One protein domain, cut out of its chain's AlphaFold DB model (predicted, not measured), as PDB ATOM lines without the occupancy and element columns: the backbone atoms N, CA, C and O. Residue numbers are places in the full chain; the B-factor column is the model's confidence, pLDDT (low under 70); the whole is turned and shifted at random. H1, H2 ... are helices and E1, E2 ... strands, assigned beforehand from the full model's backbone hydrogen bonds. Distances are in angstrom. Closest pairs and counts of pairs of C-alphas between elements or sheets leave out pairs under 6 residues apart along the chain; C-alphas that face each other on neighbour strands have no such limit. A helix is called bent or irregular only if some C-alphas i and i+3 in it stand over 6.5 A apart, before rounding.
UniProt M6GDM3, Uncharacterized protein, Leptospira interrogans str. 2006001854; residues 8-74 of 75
ATOM      1  N   THR A   8     -43.293 -25.628  41.661       95.56
ATOM      2  CA  THR A   8     -43.360 -27.084  41.830       95.56
ATOM      3  C   THR A   8     -43.795 -27.715  40.512       95.56
ATOM      4  O   THR A   8     -44.758 -27.271  39.884       95.56
ATOM      5  N   ALA A   9     -43.097 -28.768  40.083       96.31
ATOM      6  CA  ALA A   9     -43.349 -29.453  38.819       96.31
ATOM      7  C   ALA A   9     -43.628 -30.944  39.038       96.31
ATOM      8  O   ALA A   9     -42.851 -31.640  39.689       96.31
ATOM      9  N   ILE A  10     -44.716 -31.446  38.451       96.56
ATOM     10  CA  ILE A  10     -45.085 -32.866  38.477       96.56
ATOM     11  C   ILE A  10     -45.218 -33.366  37.040       96.56
ATOM     12  O   ILE A  10     -46.108 -32.933  36.305       96.56
ATOM     13  N   ALA A  11     -44.349 -34.295  36.641       94.81
ATOM     14  CA  ALA A  11     -44.484 -34.995  35.369       94.81
ATOM     15  C   ALA A  11     -45.657 -35.985  35.436       94.81
ATOM     16  O   ALA A  11     -45.761 -36.787  36.361       94.81
ATOM     17  N   LEU A  12     -46.545 -35.914  34.449       94.19
ATOM     18  CA  LEU A  12     -47.716 -36.766  34.307       94.19
ATOM     19  C   LEU A  12     -47.412 -37.821  33.241       94.19
ATOM     20  O   LEU A  12     -47.686 -37.617  32.056       94.19
ATOM     21  N   THR A  13     -46.815 -38.934  33.658       89.12
ATOM     22  CA  THR A  13     -46.513 -40.077  32.791       89.12
ATOM     23  C   THR A  13     -47.355 -41.283  33.195       89.12
ATOM     24  O   THR A  13     -47.638 -41.493  34.372       89.12
ATOM     25  N   ASN A  14     -47.771 -42.076  32.208       85.56
ATOM     26  CA  ASN A  14     -48.407 -43.374  32.419       85.56
ATOM     27  C   ASN A  14     -47.495 -44.450  31.834       85.56
ATOM     28  O   ASN A  14     -46.860 -44.206  30.812       85.56
ATOM     29  N   GLU A  15     -47.442 -45.630  32.447       88.44
ATOM     30  CA  GLU A  15     -46.643 -46.731  31.911       88.44
ATOM     31  C   GLU A  15     -47.422 -47.557  30.871       88.44
ATOM     32  O   GLU A  15     -48.599 -47.861  31.091       88.44
ATOM     33  N   PRO A  16     -46.775 -47.969  29.762       91.75
ATOM     34  CA  PRO A  16     -45.395 -47.647  29.373       91.75
ATOM     35  C   PRO A  16     -45.256 -46.211  28.830       91.75
ATOM     36  O   PRO A  16     -46.146 -45.729  28.135       91.75
ATOM     37  N   PHE A  17     -44.121 -45.561  29.109       93.25
ATOM     38  CA  PHE A  17     -43.791 -44.211  28.633       93.25
ATOM     39  C   PHE A  17     -42.489 -44.216  27.825       93.25
ATOM     40  O   PHE A  17     -41.483 -44.780  28.267       93.25
ATOM     41  N   ASN A  18     -42.484 -43.556  26.670       95.19
ATOM     42  CA  ASN A  18     -41.312 -43.355  25.829       95.19
ATOM     43  C   ASN A  18     -41.043 -41.859  25.641       95.19
ATOM     44  O   ASN A  18     -41.758 -41.174  24.923       95.19
ATOM     45  N   LEU A  19     -39.943 -41.375  26.215       93.00
ATOM     46  CA  LEU A  19     -39.552 -39.964  26.170       93.00
ATOM     47  C   LEU A  19     -39.418 -39.382  24.750       93.00
ATOM     48  O   LEU A  19     -39.630 -38.189  24.561       93.00
ATOM     49  N   ILE A  20     -39.015 -40.195  23.770       95.50
ATOM     50  CA  ILE A  20     -38.814 -39.736  22.391       95.50
ATOM     51  C   ILE A  20     -40.138 -39.679  21.635       95.50
ATOM     52  O   ILE A  20     -40.326 -38.773  20.833       95.50
ATOM     53  N   GLU A  21     -41.037 -40.632  21.873       95.50
ATOM     54  CA  GLU A  21     -42.276 -40.775  21.098       95.50
ATOM     55  C   GLU A  21     -43.480 -40.071  21.734       95.50
ATOM     56  O   GLU A  21     -44.362 -39.603  21.010       95.50
ATOM     57  N   ASP A  22     -43.519 -39.992  23.064       96.19
ATOM     58  CA  ASP A  22     -44.648 -39.471  23.827       96.19
ATOM     59  C   ASP A  22     -44.439 -38.013  24.248       96.19
ATOM     60  O   ASP A  22     -43.328 -37.540  24.490       96.19
ATOM     61  N   ILE A  23     -45.552 -37.297  24.418       96.44
ATOM     62  CA  ILE A  23     -45.546 -35.939  24.964       96.44
ATOM     63  C   ILE A  23     -45.351 -36.013  26.479       96.44
ATOM     64  O   ILE A  23     -46.199 -36.553  27.198       96.44
ATOM     65  N   VAL A  24     -44.286 -35.391  26.983       96.19
ATOM     66  CA  VAL A  24     -44.092 -35.188  28.423       96.19
ATOM     67  C   VAL A  24     -45.037 -34.072  28.862       96.19
ATOM     68  O   VAL A  24     -44.829 -32.903  28.532       96.19
ATOM     69  N   LYS A  25     -46.083 -34.413  29.612       96.12
ATOM     70  CA  LYS A  25     -46.983 -33.421  30.214       96.12
ATOM     71  C   LYS A  25     -46.497 -33.092  31.615       96.12
ATOM     72  O   LYS A  25     -46.455 -33.978  32.462       96.12
ATOM     73  N   ILE A  26     -46.154 -31.839  31.886       97.50
ATOM     74  CA  ILE A  26     -45.712 -31.402  33.214       97.50
ATOM     75  C   ILE A  26     -46.759 -30.449  33.763       97.50
ATOM     76  O   ILE A  26     -47.081 -29.438  33.142       97.50
ATOM     77  N   LYS A  27     -47.304 -30.769  34.933       97.81
ATOM     78  CA  LYS A  27     -48.156 -29.852  35.678       97.81
ATOM     79  C   LYS A  27     -47.280 -28.963  36.550       97.81
ATOM     80  O   LYS A  27     -46.473 -29.475  37.323       97.81
ATOM     81  N   LEU A  28     -47.451 -27.655  36.414       97.00
ATOM     82  CA  LEU A  28     -46.729 -26.646  37.174       97.00
ATOM     83  C   LEU A  28     -47.664 -25.963  38.168       97.00
ATOM     84  O   LEU A  28     -48.809 -25.645  37.830       97.00
ATOM     85  N   PHE A  29     -47.135 -25.711  39.357       96.38
ATOM     86  CA  PHE A  29     -47.760 -24.951  40.429       96.38
ATOM     87  C   PHE A  29     -46.861 -23.751  40.712       96.38
ATOM     88  O   PHE A  29     -45.701 -23.920  41.085       96.38
ATOM     89  N   GLY A  30     -47.368 -22.554  40.434       93.88
ATOM     90  CA  GLY A  30     -46.669 -21.300  40.688       93.88
ATOM     91  C   GLY A  30     -47.236 -20.611  41.918       93.88
ATOM     92  O   GLY A  30     -48.431 -20.729  42.201       93.88
ATOM     93  N   LYS A  31     -46.372 -19.887  42.640       90.94
ATOM     94  CA  LYS A  31     -46.726 -19.213  43.904       90.94
ATOM     95  C   LYS A  31     -47.414 -20.152  44.909       90.94
ATOM     96  O   LYS A  31     -48.333 -19.757  45.611       90.94
ATOM     97  N   ASP A  32     -46.940 -21.392  44.985       91.62
ATOM     98  CA  ASP A  32     -47.415 -22.444  45.895       91.62
ATOM     99  C   ASP A  32     -46.604 -22.529  47.204       91.62
ATOM    100  O   ASP A  32     -46.813 -23.423  48.022       91.62
ATOM    101  N   GLN A  33     -45.678 -21.590  47.402       88.69
ATOM    102  CA  GLN A  33     -44.837 -21.476  48.592       88.69
ATOM    103  C   GLN A  33     -45.665 -21.016  49.805       88.69
ATOM    104  O   GLN A  33     -46.605 -20.229  49.669       88.69
ATOM    105  N   GLU A  34     -45.255 -21.407  51.013       82.50
ATOM    106  CA  GLU A  34     -45.852 -20.889  52.248       82.50
ATOM    107  C   GLU A  34     -45.712 -19.353  52.325       82.50
ATOM    108  O   GLU A  34     -44.630 -18.799  52.122       82.50
ATOM    109  N   GLY A  35     -46.821 -18.655  52.594       82.12
ATOM    110  CA  GLY A  35     -46.875 -17.187  52.656       82.12
ATOM    111  C   GLY A  35     -47.132 -16.478  51.320       82.12
ATOM    112  O   GLY A  35     -47.235 -15.250  51.304       82.12
ATOM    113  N   ALA A  36     -47.267 -17.208  50.208       84.00
ATOM    114  CA  ALA A  36     -47.739 -16.636  48.950       84.00
ATOM    115  C   ALA A  36     -49.236 -16.271  49.020       84.00
ATOM    116  O   ALA A  36     -50.018 -16.919  49.714       84.00
ATOM    117  N   SER A  37     -49.637 -15.223  48.293       87.25
ATOM    118  CA  SER A  37     -51.052 -14.849  48.170       87.25
ATOM    119  C   SER A  37     -51.808 -15.892  47.350       87.25
ATOM    120  O   SER A  37     -51.377 -16.232  46.248       87.25
ATOM    121  N   GLU A  38     -52.976 -16.326  47.831       87.12
ATOM    122  CA  GLU A  38     -53.872 -17.211  47.072       87.12
ATOM    123  C   GLU A  38     -54.287 -16.600  45.723       87.12
ATOM    124  O   GLU A  38     -54.479 -17.323  44.750       87.12
ATOM    125  N   GLU A  39     -54.372 -15.268  45.621       89.50
ATOM    126  CA  GLU A  39     -54.705 -14.580  44.364       89.50
ATOM    127  C   GLU A  39     -53.591 -14.681  43.311       89.50
ATOM    128  O   GLU A  39     -53.838 -14.561  42.106       89.50
ATOM    129  N   ASP A  40     -52.356 -14.892  43.760       90.62
ATOM    130  CA  ASP A  40     -51.190 -15.043  42.898       90.62
ATOM    131  C   ASP A  40     -50.896 -16.512  42.569       90.62
ATOM    132  O   ASP A  40     -50.089 -16.761  41.678       90.62
ATOM    133  N   TYR A  41     -51.564 -17.471  43.218       94.19
ATOM    134  CA  TYR A  41     -51.460 -18.890  42.888       94.19
ATOM    135  C   TYR A  41     -51.972 -19.177  41.472       94.19
ATOM    136  O   TYR A  41     -53.002 -18.655  41.030       94.19
ATOM    137  N   TYR A  42     -51.268 -20.051  40.754       95.50
ATOM    138  CA  TYR A  42     -51.729 -20.549  39.465       95.50
ATOM    139  C   TYR A  42     -51.257 -21.964  39.170       95.50
ATOM    140  O   TYR A  42     -50.168 -22.392  39.548       95.50
ATOM    141  N   GLU A  43     -52.075 -22.666  38.390       97.38
ATOM    142  CA  GLU A  43     -51.725 -23.957  37.815       97.38
ATOM    143  C   GLU A  43     -51.648 -23.866  36.295       97.38
ATOM    144  O   GLU A  43     -52.455 -23.204  35.633       97.38
ATOM    145  N   SER A  44     -50.689 -24.582  35.723       97.38
ATOM    146  CA  SER A  44     -50.492 -24.622  34.278       97.38
ATOM    147  C   SER A  44     -49.915 -25.954  33.814       97.38
ATOM    148  O   SER A  44     -49.484 -26.780  34.621       97.38
ATOM    149  N   TYR A  45     -49.941 -26.176  32.505       97.75
ATOM    150  CA  TYR A  45     -49.318 -27.320  31.860       97.75
ATOM    151  C   TYR A  45     -48.192 -26.851  30.956       97.75
ATOM    152  O   TYR A  45     -48.431 -26.093  30.016       97.75
ATOM    153  N   PHE A  46     -46.991 -27.354  31.216       97.12
ATOM    154  CA  PHE A  46     -45.839 -27.219  30.343       97.12
ATOM    155  C   PHE A  46     -45.606 -28.555  29.646       97.12
ATOM    156  O   PHE A  46     -45.269 -29.557  30.277       97.12
ATOM    157  N   ASN A  47     -45.867 -28.593  28.347       97.50
ATOM    158  CA  ASN A  47     -45.792 -29.815  27.564       97.50
ATOM    159  C   ASN A  47     -44.556 -29.777  26.673       97.50
ATOM    160  O   ASN A  47     -44.270 -28.753  26.049       97.50
ATOM    161  N   VAL A  48     -43.853 -30.904  26.613       97.38
ATOM    162  CA  VAL A  48     -42.645 -31.077  25.808       97.38
ATOM    163  C   VAL A  48     -42.858 -32.235  24.847       97.38
ATOM    164  O   VAL A  48     -43.089 -33.368  25.266       97.38
ATOM    165  N   ASP A  49     -42.763 -31.937  23.558       97.25
ATOM    166  CA  ASP A  49     -42.802 -32.900  22.467       97.25
ATOM    167  C   ASP A  49     -41.437 -32.900  21.775       97.25
ATOM    168  O   ASP A  49     -41.122 -32.025  20.961       97.25
ATOM    169  N   LEU A  50     -40.595 -33.867  22.146       96.38
ATOM    170  CA  LEU A  50     -39.238 -33.973  21.612       96.38
ATOM    171  C   LEU A  50     -39.233 -34.403  20.145       96.38
ATOM    172  O   LEU A  50     -38.424 -33.897  19.368       96.38
ATOM    173  N   LYS A  51     -40.154 -35.290  19.756       96.88
ATOM    174  CA  LYS A  51     -40.300 -35.768  18.378       96.88
ATOM    175  C   LYS A  51     -40.541 -34.620  17.409       96.88
ATOM    176  O   LYS A  51     -39.902 -34.555  16.361       96.88
ATOM    177  N   ASN A  52     -41.438 -33.711  17.779       97.75
ATOM    178  CA  ASN A  52     -41.820 -32.570  16.953       97.75
ATOM    179  C   ASN A  52     -41.061 -31.280  17.300       97.75
ATOM    180  O   ASN A  52     -41.359 -30.236  16.724       97.75
ATOM    181  N   GLN A  53     -40.085 -31.338  18.217       97.50
ATOM    182  CA  GLN A  53     -39.286 -30.191  18.676       97.50
ATOM    183  C   GLN A  53     -40.147 -29.001  19.121       97.50
ATOM    184  O   GLN A  53     -39.849 -27.841  18.830       97.50
ATOM    185  N   CYS A  54     -41.242 -29.297  19.814       97.56
ATOM    186  CA  CYS A  54     -42.238 -28.312  20.195       97.56
ATOM    187  C   CYS A  54     -42.412 -28.292  21.712       97.56
ATOM    188  O   CYS A  54     -42.469 -29.334  22.368       97.56
ATOM    189  N   VAL A  55     -42.526 -27.088  22.264       97.56
ATOM    190  CA  VAL A  55     -42.937 -26.870  23.649       97.56
ATOM    191  C   VAL A  55     -44.095 -25.895  23.666       97.56
ATOM    192  O   VAL A  55     -44.130 -24.941  22.887       97.56
ATOM    193  N   TRP A  56     -45.046 -26.122  24.559       97.06
ATOM    194  CA  TRP A  56     -46.140 -25.184  24.762       97.06
ATOM    195  C   TRP A  56     -46.558 -25.143  26.222       97.06
ATOM    196  O   TRP A  56     -46.539 -26.150  26.937       97.06
ATOM    197  N   TRP A  57     -46.947 -23.947  26.644       96.44
ATOM    198  CA  TRP A  57     -47.347 -23.642  28.005       96.44
ATOM    199  C   TRP A  57     -48.774 -23.112  27.988       96.44
ATOM    200  O   TRP A  57     -49.040 -22.083  27.372       96.44
ATOM    201  N   ASN A  58     -49.679 -23.812  28.668       95.62
ATOM    202  CA  ASN A  58     -51.084 -23.431  28.773       95.62
ATOM    203  C   ASN A  58     -51.480 -23.214  30.233       95.62
ATOM    204  O   ASN A  58     -51.081 -23.997  31.099       95.62
ATOM    205  N   GLU A  59     -52.330 -22.227  30.512       97.12
ATOM    206  CA  GLU A  59     -53.069 -22.199  31.771       97.12
ATOM    207  C   GLU A  59     -53.894 -23.488  31.942       97.12
ATOM    208  O   GLU A  59     -54.424 -24.037  30.974       97.12
ATOM    209  N   LYS A  60     -54.007 -23.995  33.177       95.88
ATOM    210  CA  LYS A  60     -54.888 -25.142  33.459       95.88
ATOM    211  C   LYS A  60     -56.361 -24.760  33.284       95.88
ATOM    212  O   LYS A  60     -57.157 -25.584  32.844       95.88
ATOM    213  N   ASP A  61     -56.698 -23.527  33.655       96.31
ATOM    214  CA  ASP A  61     -58.030 -22.937  33.569       96.31
ATOM    215  C   ASP A  61     -57.912 -21.435  33.239       96.31
ATOM    216  O   ASP A  61     -56.970 -20.797  33.727       96.31
ATOM    217  N   PRO A  62     -58.835 -20.836  32.457       96.75
ATOM    218  CA  PRO A  62     -58.799 -19.408  32.130       96.75
ATOM    219  C   PRO A  62     -58.714 -18.464  33.337       96.75
ATOM    220  O   PRO A  62     -58.147 -17.377  33.207       96.75
ATOM    221  N   SER A  63     -59.238 -18.859  34.502       96.38
ATOM    222  CA  SER A  63     -59.122 -18.089  35.750       96.38
ATOM    223  C   SER A  63     -57.669 -17.879  36.187       96.38
ATOM    224  O   SER A  63     -57.333 -16.811  36.695       96.38
ATOM    225  N   TYR A  64     -56.777 -18.831  35.898       96.44
ATOM    226  CA  TYR A  64     -55.355 -18.737  36.231       96.44
ATOM    227  C   TYR A  64     -54.540 -17.872  35.267       96.44
ATOM    228  O   TYR A  64     -53.391 -17.554  35.569       96.44
ATOM    229  N   ARG A  65     -55.098 -17.447  34.124       95.31
ATOM    230  CA  ARG A  65     -54.357 -16.698  33.095       95.31
ATOM    231  C   ARG A  65     -53.716 -15.423  33.639       95.31
ATOM    232  O   ARG A  65     -52.564 -15.134  33.332       95.31
ATOM    233  N   GLY A  66     -54.460 -14.654  34.436       94.56
ATOM    234  CA  GLY A  66     -53.960 -13.403  35.004       94.56
ATOM    235  C   GLY A  66     -52.764 -13.634  35.926       94.56
ATOM    236  O   GLY A  66     -51.734 -12.981  35.774       94.56
ATOM    237  N   SER A  67     -52.895 -14.584  36.851       93.38
ATOM    238  CA  SER A  67     -51.855 -14.929  37.824       93.38
ATOM    239  C   SER A  67     -50.628 -15.549  37.146       93.38
ATOM    240  O   SER A  67     -49.511 -15.131  37.435       93.38
ATOM    241  N   LEU A  68     -50.825 -16.414  36.142       93.56
ATOM    242  CA  LEU A  68     -49.753 -16.971  35.309       93.56
ATOM    243  C   LEU A  68     -48.964 -15.877  34.572       93.56
ATOM    244  O   LEU A  68     -47.741 -15.827  34.675       93.56
ATOM    245  N   ILE A  69     -49.645 -14.973  33.854       92.31
ATOM    246  CA  ILE A  69     -48.973 -13.886  33.121       92.31
ATOM    247  C   ILE A  69     -48.193 -12.993  34.090       92.31
ATOM    248  O   ILE A  69     -47.059 -12.627  33.793       92.31
ATOM    249  N   ARG A  70     -48.766 -12.657  35.255       89.69
ATOM    250  CA  ARG A  70     -48.063 -11.865  36.276       89.69
ATOM    251  C   ARG A  70     -46.840 -12.593  36.830       89.69
ATOM    252  O   ARG A  70     -45.812 -11.949  37.005       89.69
ATOM    253  N   GLY A  71     -46.948 -13.895  37.094       88.25
ATOM    254  CA  GLY A  71     -45.832 -14.725  37.552       88.25
ATOM    255  C   GLY A  71     -44.676 -14.741  36.552       88.25
ATOM    256  O   GLY A  71     -43.531 -14.561  36.943       88.25
ATOM    257  N   LEU A  72     -44.979 -14.852  35.255       86.88
ATOM    258  CA  LEU A  72     -43.971 -14.869  34.188       86.88
ATOM    259  C   LEU A  72     -43.407 -13.485  33.834       86.88
ATOM    260  O   LEU A  72     -42.268 -13.384  33.390       86.88
ATOM    261  N   ALA A  73     -44.200 -12.422  33.988       85.56
ATOM    262  CA  ALA A  73     -43.796 -11.056  33.650       85.56
ATOM    263  C   ALA A  73     -43.000 -10.357  34.762       85.56
ATOM    264  O   ALA A  73     -42.376  -9.327  34.504       85.56
ATOM    265  N   LYS A  74     -43.019 -10.884  35.993       67.38
ATOM    266  CA  LYS A  74     -42.118 -10.453  37.067       67.38
ATOM    267  C   LYS A  74     -40.718 -11.018  36.790       67.38
ATOM    268  O   LYS A  74     -40.305 -11.989  37.407       67.38
TER     269      LYS A  74
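Overview. This is residues 8 to 74 of the 75 residues of an uncharacterized protein of Leptospira interrogans str. 2006001854 (UniProt M6GDM3). A single sheet of four strands, E1 to E4, folded back and forth and twisted, has one helix, H1, standing up from one face, near the end where E3 begins and E2 and E4 end. The long links E1 to E2 and E2 to E3 loop out at opposite ends of the sheet and stretch the outline. The printed part has 67 residues, with four named strands followed by one named helix, in the order E1, E2, E3, E4, H1, and its class is mixed, helices and strands. The sheet has the order E1, E2, E3, E4 and is antiparallel throughout. The whole is loose, with a radius of gyration of the C-alphas of 13.6 A, and elongated, spanning 38 by 21 by 19 A.

Along the chain. E1 is residues 8 to 12, 13.0 A from first to last C-alpha, and begins at C-alpha 8 at (-43.360, -27.084, 41.830). E2 is residues 24 to 30, 18.7 A long. E3, the longest strand, is residues 42 to 49, 22.8 A, and begins at C-alpha 42 at (-51.729, -20.549, 39.465). E4 is residues 54 to 59, 17.0 A. H1 is residues 62 to 73, 17.2 A, and ends at C-alpha 73 at (-43.796, -11.056, 33.650). H1 is irregular: C-alphas 63 and 66 are 7.0 A apart.

Arrangement. The four strands form a meander, each strand the antiparallel neighbour of the one before. The directions of E1 and E2, a hairpin, stand at 155 degrees, and N 10 and O 27 are within hydrogen-bond range at 2.9 A. E2 and E3, also a hairpin, stand at 157 degrees, with N 28 and O 44 at 2.8 A. E3 and E4, the third hairpin, stand at 164 degrees, with N 45 and O 58 at 2.8 A. E1 and E4 are the edge strands and are apart. H1 is on one face of the sheet, which gives two layers, helix over sheet. It lies over E3 at a height of 5.7 A over the sheet and stands up from the sheet, its rough line rising 56 degrees. The closest C-alphas of E3 and H1 are those of Tyr 42 and Tyr 64, 5.2 A apart. In H1, 6 of 8 O i to N i+4 pairs are within hydrogen-bond range.

Size, cuts and confidence. The two C-alphas farthest apart are those of Glu 21 and Gly 35, 39.7 A. The sheet is only just strongly twisted, its C-alphas lying up to 4.4 A off the best plane. The links E1 to E2 and E2 to E3 are long, 11 residues each; those from E3 to E4 and E4 to H1 are tight. The printed part has no cut. The mean pLDDT of the printed part is 93.4, and residue 74 alone is under 70.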